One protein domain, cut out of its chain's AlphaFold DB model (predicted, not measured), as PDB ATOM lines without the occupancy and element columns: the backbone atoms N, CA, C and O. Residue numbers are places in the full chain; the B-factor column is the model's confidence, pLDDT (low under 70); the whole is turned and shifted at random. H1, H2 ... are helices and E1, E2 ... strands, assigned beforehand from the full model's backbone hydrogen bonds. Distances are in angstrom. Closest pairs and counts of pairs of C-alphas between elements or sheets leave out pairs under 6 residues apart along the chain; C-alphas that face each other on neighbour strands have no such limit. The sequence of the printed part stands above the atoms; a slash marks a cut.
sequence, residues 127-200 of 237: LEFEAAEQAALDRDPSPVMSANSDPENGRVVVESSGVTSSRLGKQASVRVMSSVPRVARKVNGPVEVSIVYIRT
ATOM      1  N   LEU A 127      -5.315  -9.694 -18.694       85.00
ATOM      2  CA  LEU A 127      -4.636 -10.925 -19.128       85.00
ATOM      3  C   LEU A 127      -5.350 -12.205 -18.667       85.00
ATOM      4  O   LEU A 127      -5.355 -13.213 -19.369       85.00
ATOM      5  N   GLU A 128      -5.929 -12.198 -17.464       85.81
ATOM      6  CA  GLU A 128      -6.682 -13.348 -16.951       85.81
ATOM      7  C   GLU A 128      -8.027 -13.500 -17.665       85.81
ATOM      8  O   GLU A 128      -8.451 -14.626 -17.930       85.81
ATOM      9  N   PHE A 129      -8.678 -12.382 -17.992       85.62
ATOM     10  CA  PHE A 129      -9.913 -12.367 -18.767       85.62
ATOM     11  C   PHE A 129      -9.701 -12.834 -20.202       85.62
ATOM     12  O   PHE A 129     -10.416 -13.727 -20.636       85.62
ATOM     13  N   GLU A 130      -8.671 -12.355 -20.888       85.94
ATOM     14  CA  GLU A 130      -8.306 -12.799 -22.240       85.94
ATOM     15  C   GLU A 130      -8.020 -14.294 -22.302       85.94
ATOM     16  O   GLU A 130      -8.517 -15.009 -23.170       85.94
ATOM     17  N   ALA A 131      -7.237 -14.794 -21.342       84.94
ATOM     18  CA  ALA A 131      -6.960 -16.218 -21.246       84.94
ATOM     19  C   ALA A 131      -8.250 -17.019 -21.007       84.94
ATOM     20  O   ALA A 131      -8.384 -18.141 -21.498       84.94
ATOM     21  N   ALA A 132      -9.200 -16.459 -20.254       85.75
ATOM     22  CA  ALA A 132     -10.479 -17.097 -19.977       85.75
ATOM     23  C   ALA A 132     -11.425 -17.050 -21.184       85.75
ATOM     24  O   ALA A 132     -12.097 -18.044 -21.445       85.75
ATOM     25  N   GLU A 133     -11.452 -15.944 -21.925       85.00
ATOM     26  CA  GLU A 133     -12.184 -15.776 -23.183       85.00
ATOM     27  C   GLU A 133     -11.686 -16.769 -24.228       85.00
ATOM     28  O   GLU A 133     -12.482 -17.550 -24.749       85.00
ATOM     29  N   GLN A 134     -10.371 -16.842 -24.450       85.19
ATOM     30  CA  GLN A 134      -9.783 -17.812 -25.372       85.19
ATOM     31  C   GLN A 134     -10.087 -19.252 -24.941       85.19
ATOM     32  O   GLN A 134     -10.544 -20.061 -25.744       85.19
ATOM     33  N   ALA A 135      -9.923 -19.574 -23.653       85.62
ATOM     34  CA  ALA A 135     -10.241 -20.907 -23.143       85.62
ATOM     35  C   ALA A 135     -11.738 -21.246 -23.241       85.62
ATOM     36  O   ALA A 135     -12.094 -22.424 -23.323       85.62
ATOM     37  N   ALA A 136     -12.622 -20.248 -23.191       79.94
ATOM     38  CA  ALA A 136     -14.051 -20.433 -23.398       79.94
ATOM     39  C   ALA A 136     -14.362 -20.730 -24.871       79.94
ATOM     40  O   ALA A 136     -15.111 -21.670 -25.145       79.94
ATOM     41  N   LEU A 137     -13.742 -19.985 -25.791       78.94
ATOM     42  CA  LEU A 137     -13.861 -20.178 -27.238       78.94
ATOM     43  C   LEU A 137     -13.354 -21.558 -27.669       78.94
ATOM     44  O   LEU A 137     -14.046 -22.263 -28.396       78.94
ATOM     45  N   ASP A 138     -12.208 -21.997 -27.146       81.19
ATOM     46  CA  ASP A 138     -11.627 -23.305 -27.476       81.19
ATOM     47  C   ASP A 138     -12.472 -24.487 -26.959       81.19
ATOM     48  O   ASP A 138     -12.386 -25.605 -27.471       81.19
ATOM     49  N   ARG A 139     -13.267 -24.272 -25.901       74.88
ATOM     50  CA  ARG A 139     -14.066 -25.319 -25.244       74.88
ATOM     51  C   ARG A 139     -15.465 -25.495 -25.820       74.88
ATOM     52  O   ARG A 139     -16.050 -26.559 -25.590       74.88
ATOM     53  N   ASP A 140     -16.032 -24.493 -26.488       67.06
ATOM     54  CA  ASP A 140     -17.389 -24.588 -27.028       67.06
ATOM     55  C   ASP A 140     -17.357 -24.976 -28.517       67.06
ATOM     56  O   ASP A 140     -16.999 -24.159 -29.358       67.06
ATOM     57  N   PRO A 141     -17.761 -26.209 -28.882       61.62
ATOM     58  CA  PRO A 141     -17.835 -26.633 -30.282       61.62
ATOM     59  C   PRO A 141     -19.007 -25.991 -31.045       61.62
ATOM     60  O   PRO A 141     -19.182 -26.247 -32.236       61.62
ATOM     61  N   SER A 142     -19.859 -25.225 -30.357       66.19
ATOM     62  CA  SER A 142     -20.966 -24.486 -30.964       66.19
ATOM     63  C   SER A 142     -20.444 -23.262 -31.729       66.19
ATOM     64  O   SER A 142     -19.358 -22.777 -31.425       66.19
ATOM     65  N   PRO A 143     -21.213 -22.687 -32.674       64.88
ATOM     66  CA  PRO A 143     -20.851 -21.417 -33.289       64.88
ATOM     67  C   PRO A 143     -20.953 -20.305 -32.234       64.88
ATOM     68  O   PRO A 143     -22.041 -19.770 -31.973       64.88
ATOM     69  N   VAL A 144     -19.823 -20.010 -31.588       66.25
ATOM     70  CA  VAL A 144     -19.667 -18.883 -30.669       66.25
ATOM     71  C   VAL A 144     -19.602 -17.602 -31.489       66.25
ATOM     72  O   VAL A 144     -18.867 -17.520 -32.469       66.25
ATOM     73  N   MET A 145     -20.403 -16.616 -31.097       67.25
ATOM     74  CA  MET A 145     -20.448 -15.301 -31.737       67.25
ATOM     75  C   MET A 145     -19.474 -14.333 -31.070       67.25
ATOM     76  O   MET A 145     -18.780 -13.595 -31.759       67.25
ATOM     77  N   SER A 146     -19.396 -14.359 -29.738       71.75
ATOM     78  CA  SER A 146     -18.443 -13.547 -28.979       71.75
ATOM     79  C   SER A 146     -18.182 -14.127 -27.593       71.75
ATOM     80  O   SER A 146     -19.068 -14.748 -27.001       71.75
ATOM     81  N   ALA A 147     -17.008 -13.841 -27.039       76.00
ATOM     82  CA  ALA A 147     -16.709 -13.968 -25.620       76.00
ATOM     83  C   ALA A 147     -16.234 -12.597 -25.130       76.00
ATOM     84  O   ALA A 147     -15.307 -12.048 -25.711       76.00
ATOM     85  N   ASN A 148     -16.894 -12.038 -24.114       77.56
ATOM     86  CA  ASN A 148     -16.578 -10.711 -23.584       77.56
ATOM     87  C   ASN A 148     -16.415 -10.780 -22.069       77.56
ATOM     88  O   ASN A 148     -17.208 -11.430 -21.378       77.56
ATOM     89  N   SER A 149     -15.426 -10.081 -21.538       78.12
ATOM     90  CA  SER A 149     -15.219  -9.952 -20.103       78.12
ATOM     91  C   SER A 149     -16.236  -9.017 -19.460       78.12
ATOM     92  O   SER A 149     -16.631  -7.984 -19.990       78.12
ATOM     93  N   ASP A 150     -16.658  -9.409 -18.265       77.06
ATOM     94  CA  ASP A 150     -17.523  -8.660 -17.366       77.06
ATOM     95  C   ASP A 150     -16.734  -8.476 -16.056       77.06
ATOM     96  O   ASP A 150     -16.834  -9.299 -15.131       77.06
ATOM     97  N   PRO A 151     -15.854  -7.453 -15.999       77.06
ATOM     98  CA  PRO A 151     -14.982  -7.207 -14.852       77.06
ATOM     99  C   PRO A 151     -15.751  -6.814 -13.589       77.06
ATOM    100  O   PRO A 151     -15.274  -7.076 -12.484       77.06
ATOM    101  N   GLU A 152     -16.952  -6.255 -13.739       78.06
ATOM    102  CA  GLU A 152     -17.851  -5.913 -12.638       78.06
ATOM    103  C   GLU A 152     -18.299  -7.160 -11.874       78.06
ATOM    104  O   GLU A 152     -18.210  -7.212 -10.648       78.06
ATOM    105  N   ASN A 153     -18.705  -8.205 -12.599       78.44
ATOM    106  CA  ASN A 153     -19.151  -9.461 -11.997       78.44
ATOM    107  C   ASN A 153     -18.040 -10.518 -11.902       78.44
ATOM    108  O   ASN A 153     -18.267 -11.617 -11.388       78.44
ATOM    109  N   GLY A 154     -16.834 -10.220 -12.394       80.19
ATOM    110  CA  GLY A 154     -15.705 -11.145 -12.366       80.19
ATOM    111  C   GLY A 154     -15.950 -12.404 -13.202       80.19
ATOM    112  O   GLY A 154     -15.687 -13.514 -12.733       80.19
ATOM    113  N   ARG A 155     -16.500 -12.268 -14.410       82.81
ATOM    114  CA  ARG A 155     -16.859 -13.408 -15.273       82.81
ATOM    115  C   ARG A 155     -16.616 -13.106 -16.749       82.81
ATOM    116  O   ARG A 155     -16.399 -11.963 -17.122       82.81
ATOM    117  N   VAL A 156     -16.679 -14.140 -17.580       81.19
ATOM    118  CA  VAL A 156     -16.724 -14.032 -19.044       81.19
ATOM    119  C   VAL A 156     -18.127 -14.394 -19.514       81.19
ATOM    120  O   VAL A 156     -18.691 -15.411 -19.103       81.19
ATOM    121  N   VAL A 157     -18.695 -13.562 -20.376       79.44
ATOM    122  CA  VAL A 157     -19.991 -13.781 -21.014       79.44
ATOM    123  C   VAL A 157     -19.749 -14.327 -22.413       79.44
ATOM    124  O   VAL A 157     -19.141 -13.665 -23.250       79.44
ATOM    125  N   VAL A 158     -20.224 -15.545 -22.666       77.25
ATOM    126  CA  VAL A 158     -20.112 -16.209 -23.969       77.25
ATOM    127  C   VAL A 158     -21.466 -16.182 -24.649       77.25
ATOM    128  O   VAL A 158     -22.439 -16.751 -24.151       77.25
ATOM    129  N   GLU A 159     -21.522 -15.546 -25.809       75.12
ATOM    130  CA  GLU A 159     -22.693 -15.560 -26.668       75.12
ATOM    131  C   GLU A 159     -22.542 -16.634 -27.737       75.12
ATOM    132  O   GLU A 159     -21.614 -16.605 -28.545       75.12
ATOM    133  N   SER A 160     -23.485 -17.570 -27.773       72.31
ATOM    134  CA  SER A 160     -23.446 -18.676 -28.724       72.31
ATOM    135  C   SER A 160     -24.841 -19.016 -29.247       72.31
ATOM    136  O   SER A 160     -25.844 -19.008 -28.522       72.31
ATOM    137  N   SER A 161     -24.897 -19.314 -30.546       65.00
ATOM    138  CA  SER A 161     -26.140 -19.645 -31.257       65.00
ATOM    139  C   SER A 161     -26.598 -21.076 -30.959       65.00
ATOM    140  O   SER A 161     -27.774 -21.406 -31.097       65.00
ATOM    141  N   GLY A 162     -25.672 -21.917 -30.479       62.19
ATOM    142  CA  GLY A 162     -25.905 -23.310 -30.098       62.19
ATOM    143  C   GLY A 162     -26.233 -23.519 -28.619       62.19
ATOM    144  O   GLY A 162     -26.300 -24.667 -28.172       62.19
ATOM    145  N   VAL A 163     -26.445 -22.452 -27.833       64.06
ATOM    146  CA  VAL A 163     -26.782 -22.581 -26.407       64.06
ATOM    147  C   VAL A 163     -28.169 -23.209 -26.257       64.06
ATOM    148  O   VAL A 163     -29.222 -22.568 -26.373       64.06
ATOM    149  N   THR A 164     -28.168 -24.509 -25.967       60.81
ATOM    150  CA  THR A 164     -29.359 -25.243 -25.550       60.81
ATOM    151  C   THR A 164     -29.876 -24.673 -24.228       60.81
ATOM    152  O   THR A 164     -29.108 -24.162 -23.409       60.81
ATOM    153  N   SER A 165     -31.184 -24.784 -23.965       59.81
ATOM    154  CA  SER A 165     -31.790 -24.298 -22.711       59.81
ATOM    155  C   SER A 165     -31.142 -24.898 -21.454       59.81
ATOM    156  O   SER A 165     -31.266 -24.347 -20.369       59.81
ATOM    157  N   SER A 166     -30.427 -26.019 -21.593       58.69
ATOM    158  CA  SER A 166     -29.693 -26.669 -20.512       58.69
ATOM    159  C   SER A 166     -28.293 -26.097 -20.259       58.69
ATOM    160  O   SER A 166     -27.688 -26.500 -19.270       58.69
ATOM    161  N   ARG A 167     -27.760 -25.205 -21.107       62.75
ATOM    162  CA  ARG A 167     -26.497 -24.463 -20.894       62.75
ATOM    163  C   ARG A 167     -26.714 -22.971 -20.621       62.75
ATOM    164  O   ARG A 167     -25.838 -22.347 -20.035       62.75
ATOM    165  N   LEU A 168     -27.867 -22.418 -20.999       63.34
ATOM    166  CA  LEU A 168     -28.218 -21.019 -20.743       63.34
ATOM    167  C   LEU A 168     -28.189 -20.716 -19.238       63.34
ATOM    168  O   LEU A 168     -28.776 -21.456 -18.449       63.34
ATOM    169  N   GLY A 169     -27.484 -19.657 -18.837       58.56
ATOM    170  CA  GLY A 169     -27.367 -19.263 -17.429       58.56
ATOM    171  C   GLY A 169     -26.607 -20.259 -16.543       58.56
ATOM    172  O   GLY A 169     -26.435 -19.999 -15.353       58.56
ATOM    173  N   LYS A 170     -26.115 -21.385 -17.089       64.12
ATOM    174  CA  LYS A 170     -25.225 -22.268 -16.337       64.12
ATOM    175  C   LYS A 170     -23.866 -21.610 -16.205       64.12
ATOM    176  O   LYS A 170     -23.216 -21.285 -17.196       64.12
ATOM    177  N   GLN A 171     -23.437 -21.495 -14.958       66.06
ATOM    178  CA  GLN A 171     -22.091 -21.091 -14.613       66.06
ATOM    179  C   GLN A 171     -21.147 -22.261 -14.910       66.06
ATOM    180  O   GLN A 171     -21.209 -23.312 -14.269       66.06
ATOM    181  N   ALA A 172     -20.313 -22.100 -15.932       80.38
ATOM    182  CA  ALA A 172     -19.136 -22.932 -16.136       80.38
ATOM    183  C   ALA A 172     -17.910 -22.199 -15.587       80.38
ATOM    184  O   ALA A 172     -18.003 -21.057 -15.134       80.38
ATOM    185  N   SER A 173     -16.749 -22.841 -15.632       86.62
ATOM    186  CA  SER A 173     -15.510 -22.170 -15.280       86.62
ATOM    187  C   SER A 173     -14.310 -22.684 -16.057       86.62
ATOM    188  O   SER A 173     -14.242 -23.836 -16.509       86.62
ATOM    189  N   VAL A 174     -13.341 -21.794 -16.223       88.19
ATOM    190  CA  VAL A 174     -12.028 -22.076 -16.801       88.19
ATOM    191  C   VAL A 174     -10.958 -21.749 -15.779       88.19
ATOM    192  O   VAL A 174     -11.114 -20.849 -14.957       88.19
ATOM    193  N   ARG A 175      -9.865 -22.512 -15.816       91.88
ATOM    194  CA  ARG A 175      -8.681 -22.230 -15.009       91.88
ATOM    195  C   ARG A 175      -7.656 -21.536 -15.886       91.88
ATOM    196  O   ARG A 175      -7.266 -22.101 -16.902       91.88
ATOM    197  N   VAL A 176      -7.214 -20.362 -15.461       90.31
ATOM    198  CA  VAL A 176      -6.195 -19.551 -16.141       90.31
ATOM    199  C   VAL A 176      -5.070 -19.240 -15.174       90.31
ATOM    200  O   VAL A 176      -5.298 -19.179 -13.970       90.31
ATOM    201  N   MET A 177      -3.847 -19.064 -15.661       90.75
ATOM    202  CA  MET A 177      -2.738 -18.676 -14.789       90.75
ATOM    203  C   MET A 177      -2.951 -17.261 -14.256       90.75
ATOM    204  O   MET A 177      -3.235 -16.353 -15.030       90.75
ATOM    205  N   SER A 178      -2.802 -17.077 -12.940       87.94
ATOM    206  CA  SER A 178      -2.887 -15.741 -12.350       87.94
ATOM    207  C   SER A 178      -1.751 -14.867 -12.884       87.94
ATOM    208  O   SER A 178      -0.586 -15.254 -12.771       87.94
ATOM    209  N   SER A 179      -2.078 -13.693 -13.414       84.12
ATOM    210  CA  SER A 179      -1.100 -12.659 -13.784       84.12
ATOM    211  C   SER A 179      -0.976 -11.581 -12.709       84.12
ATOM    212  O   SER A 179       0.044 -10.906 -12.630       84.12
ATOM    213  N   VAL A 180      -1.969 -11.466 -11.821       83.31
ATOM    214  CA  VAL A 180      -1.930 -10.512 -10.710       83.31
ATOM    215  C   VAL A 180      -0.806 -10.843  -9.712       83.31
ATOM    216  O   VAL A 180      -0.704 -11.997  -9.276       83.31
ATOM    217  N   PRO A 181      -0.006  -9.848  -9.265       80.12
ATOM    218  CA  PRO A 181       1.089 -10.068  -8.326       80.12
ATOM    219  C   PRO A 181       0.666 -10.750  -7.022       80.12
ATOM    220  O   PRO A 181      -0.371 -10.439  -6.428       80.12
ATOM    221  N   ARG A 182       1.540 -11.616  -6.493       77.12
ATOM    222  CA  ARG A 182       1.294 -12.389  -5.258       77.12
ATOM    223  C   ARG A 182       0.968 -11.519  -4.039       77.12
ATOM    224  O   ARG A 182       0.217 -11.929  -3.155       77.12
ATOM    225  N   VAL A 183       1.552 -10.323  -3.981       78.25
ATOM    226  CA  VAL A 183       1.298  -9.344  -2.913       78.25
ATOM    227  C   VAL A 183      -0.167  -8.902  -2.881       78.25
ATOM    228  O   VAL A 183      -0.698  -8.620  -1.810       78.25
ATOM    229  N   ALA A 184      -0.831  -8.912  -4.037       75.62
ATOM    230  CA  ALA A 184      -2.225  -8.537  -4.209       75.62
ATOM    231  C   ALA A 184      -3.156  -9.747  -4.123       75.62
ATOM    232  O   ALA A 184      -4.180  -9.719  -3.436       75.62
ATOM    233  N   ARG A 185      -2.775 -10.843  -4.785       75.12
ATOM    234  CA  ARG A 185      -3.520 -12.095  -4.787       75.12
ATOM    235  C   ARG A 185      -2.649 -13.172  -4.161       75.12
ATOM    236  O   ARG A 185      -1.741 -13.693  -4.791       75.12
ATOM    237  N   LYS A 186      -2.944 -13.533  -2.906       74.81
ATOM    238  CA  LYS A 186      -2.205 -14.522  -2.085       74.81
ATOM    239  C   LYS A 186      -2.227 -15.965  -2.638       74.81
ATOM    240  O   LYS A 186      -1.970 -16.912  -1.899       74.81
ATOM    241  N   VAL A 187      -2.560 -16.146  -3.912       73.94
ATOM    242  CA  VAL A 187      -2.627 -17.418  -4.628       73.94
ATOM    243  C   VAL A 187      -1.432 -17.489  -5.573       73.94
ATOM    244  O   VAL A 187      -1.220 -16.583  -6.370       73.94
ATOM    245  N   ASN A 188      -0.668 -18.579  -5.498       66.44
ATOM    246  CA  ASN A 188       0.333 -18.922  -6.505       66.44
ATOM    247  C   ASN A 188      -0.266 -20.008  -7.398       66.44
ATOM    248  O   ASN A 188      -0.355 -21.155  -6.961       66.44
ATOM    249  N   GLY A 189      -0.687 -19.665  -8.614       83.19
ATOM    250  CA  GLY A 189      -1.133 -20.660  -9.587       83.19
ATOM    251  C   GLY A 189      -2.406 -20.288 -10.342       83.19
ATOM    252  O   GLY A 189      -2.760 -19.110 -10.417       83.19
ATOM    253  N   PRO A 190      -3.076 -21.292 -10.935       88.88
ATOM    254  CA  PRO A 190      -4.288 -21.069 -11.693       88.88
ATOM    255  C   PRO A 190      -5.422 -20.508 -10.831       88.88
ATOM    256  O   PRO A 190      -5.651 -20.965  -9.710       88.88
ATOM    257  N   VAL A 191      -6.165 -19.563 -11.388       90.81
ATOM    258  CA  VAL A 191      -7.404 -19.014 -10.841       90.81
ATOM    259  C   VAL A 191      -8.584 -19.450 -11.692       90.81
ATOM    260  O   VAL A 191      -8.453 -19.703 -12.888       90.81
ATOM    261  N   GLU A 192      -9.739 -19.576 -11.052       93.00
ATOM    262  CA  GLU A 192     -10.967 -20.023 -11.696       93.00
ATOM    263  C   GLU A 192     -11.827 -18.821 -12.088       93.00
ATOM    264  O   GLU A 192     -12.304 -18.093 -11.215       93.00
ATOM    265  N   VAL A 193     -12.018 -18.627 -13.392       87.81
ATOM    266  CA  VAL A 193     -12.868 -17.578 -13.966       87.81
ATOM    267  C   VAL A 193     -14.205 -18.197 -14.352       87.81
ATOM    268  O   VAL A 193     -14.252 -19.236 -15.014       87.81
ATOM    269  N   SER A 194     -15.295 -17.574 -13.906       87.94
ATOM    270  CA  SER A 194     -16.649 -18.025 -14.230       87.94
ATOM    271  C   SER A 194     -17.009 -17.669 -15.668       87.94
ATOM    272  O   SER A 194     -16.713 -16.570 -16.122       87.94
ATOM    273  N   ILE A 195     -17.697 -18.576 -16.354       84.06
ATOM    274  CA  ILE A 195     -18.263 -18.374 -17.686       84.06
ATOM    275  C   ILE A 195     -19.781 -18.440 -17.580       84.06
ATOM    276  O   ILE A 195     -20.322 -19.381 -16.993       84.06
ATOM    277  N   VAL A 196     -20.461 -17.470 -18.180       79.50
ATOM    278  CA  VAL A 196     -21.917 -17.447 -18.313       79.50
ATOM    279  C   VAL A 196     -22.275 -17.475 -19.791       79.50
ATOM    280  O   VAL A 196     -21.859 -16.608 -20.552       79.50
ATOM    281  N   TYR A 197     -23.062 -18.473 -20.189       76.44
ATOM    282  CA  TYR A 197     -23.545 -18.599 -21.560       76.44
ATOM    283  C   TYR A 197     -24.881 -17.882 -21.737       76.44
ATOM    284  O   TYR A 197     -25.844 -18.157 -21.008       76.44
ATOM    285  N   ILE A 198     -24.947 -17.030 -22.755       72.31
ATOM    286  CA  ILE A 198     -26.160 -16.359 -23.220       72.31
ATOM    287  C   ILE A 198     -26.473 -16.793 -24.657       72.31
ATOM    288  O   ILE A 198     -25.583 -17.160 -25.427       72.31
ATOM    289  N   ARG A 199     -27.760 -16.804 -25.018       65.25
ATOM    290  CA  ARG A 199     -28.209 -17.197 -26.359       65.25
ATOM    291  C   ARG A 199     -28.080 -16.017 -27.321       65.25
ATOM    292  O   ARG A 199     -28.493 -14.911 -26.981       65.25
ATOM    293  N   THR A 200     -27.596 -16.284 -28.533       63.09
ATOM    294  CA  THR A 200     -27.627 -15.312 -29.636       63.09
ATOM    295  C   THR A 200     -29.061 -14.885 -29.931       63.09
ATOM    296  O   THR A 200     -29.927 -15.732 -30.150       63.09
TER     297      THR A 200
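What this domain is: This is residues 127 to 200 of the 237 residues of an uncharacterized protein of Cutibacterium porci (UniProt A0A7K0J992). A strongly twisted sheet of four strands, E1 to E4, curls round one helix, H1, which covers one face, while residues 181 to 186, between E3 and E4, stick out at one end. The 74 printed residues hold one named helix and four named strands, in the chain order H1, E1, E2, E3, E4. The sheet is mixed, in the order E1, E2, E4, E3, and the class is mixed, helices and strands, in two layers, a sheet with a helix on one face. The whole is compact, with a radius of gyration of the C-alphas of 12.8 A, and spans 41 by 20 by 16 A.

How they stand to each other: The inner strands E2, residues 155 to 160, and E4, residues 190 to 199, are parallel at 37 degrees, with N 156 and O 194 within hydrogen-bond range at 2.8 A. Edge strand E1, residues 144 to 150, forms an antiparallel hairpin with E2 at 162 degrees, with N 148 and O 157 2.9 A apart. Edge strand E3, residues 171 to 177, forms an antiparallel hairpin with E4 at 144 degrees, with N 174 and O 193 3.0 A apart. E1 and E3 are apart. H1, residues 127 to 139, is on the sheet; its closest C-alphas to E1 are those of Glu 133 and Ala 147, 5.4 A, and to E3 those of Ala 132 and Val 174, 6.1 A. In H1 every O i to N i+4 pair is within hydrogen-bond range.

Where its parts are: E4 is 28.3 A long, E3 19.5 A, H1 18.3 A, E1 16.9 A and E2 15.9 A. H1 begins at C-alpha 127 (-4.636, -10.925, -19.128), and E4 ends at C-alpha 199 (-28.209, -17.197, -26.359).

The domain as a whole: The two C-alphas farthest apart, those of Ser 165 and Val 183, are 41.4 A apart. The printed part has no cut. The link from E3 to E4 is long, with 12 residues. Confidence is under 70 at residues 140 to 145, 161 to 171, 188, and 199 to 200.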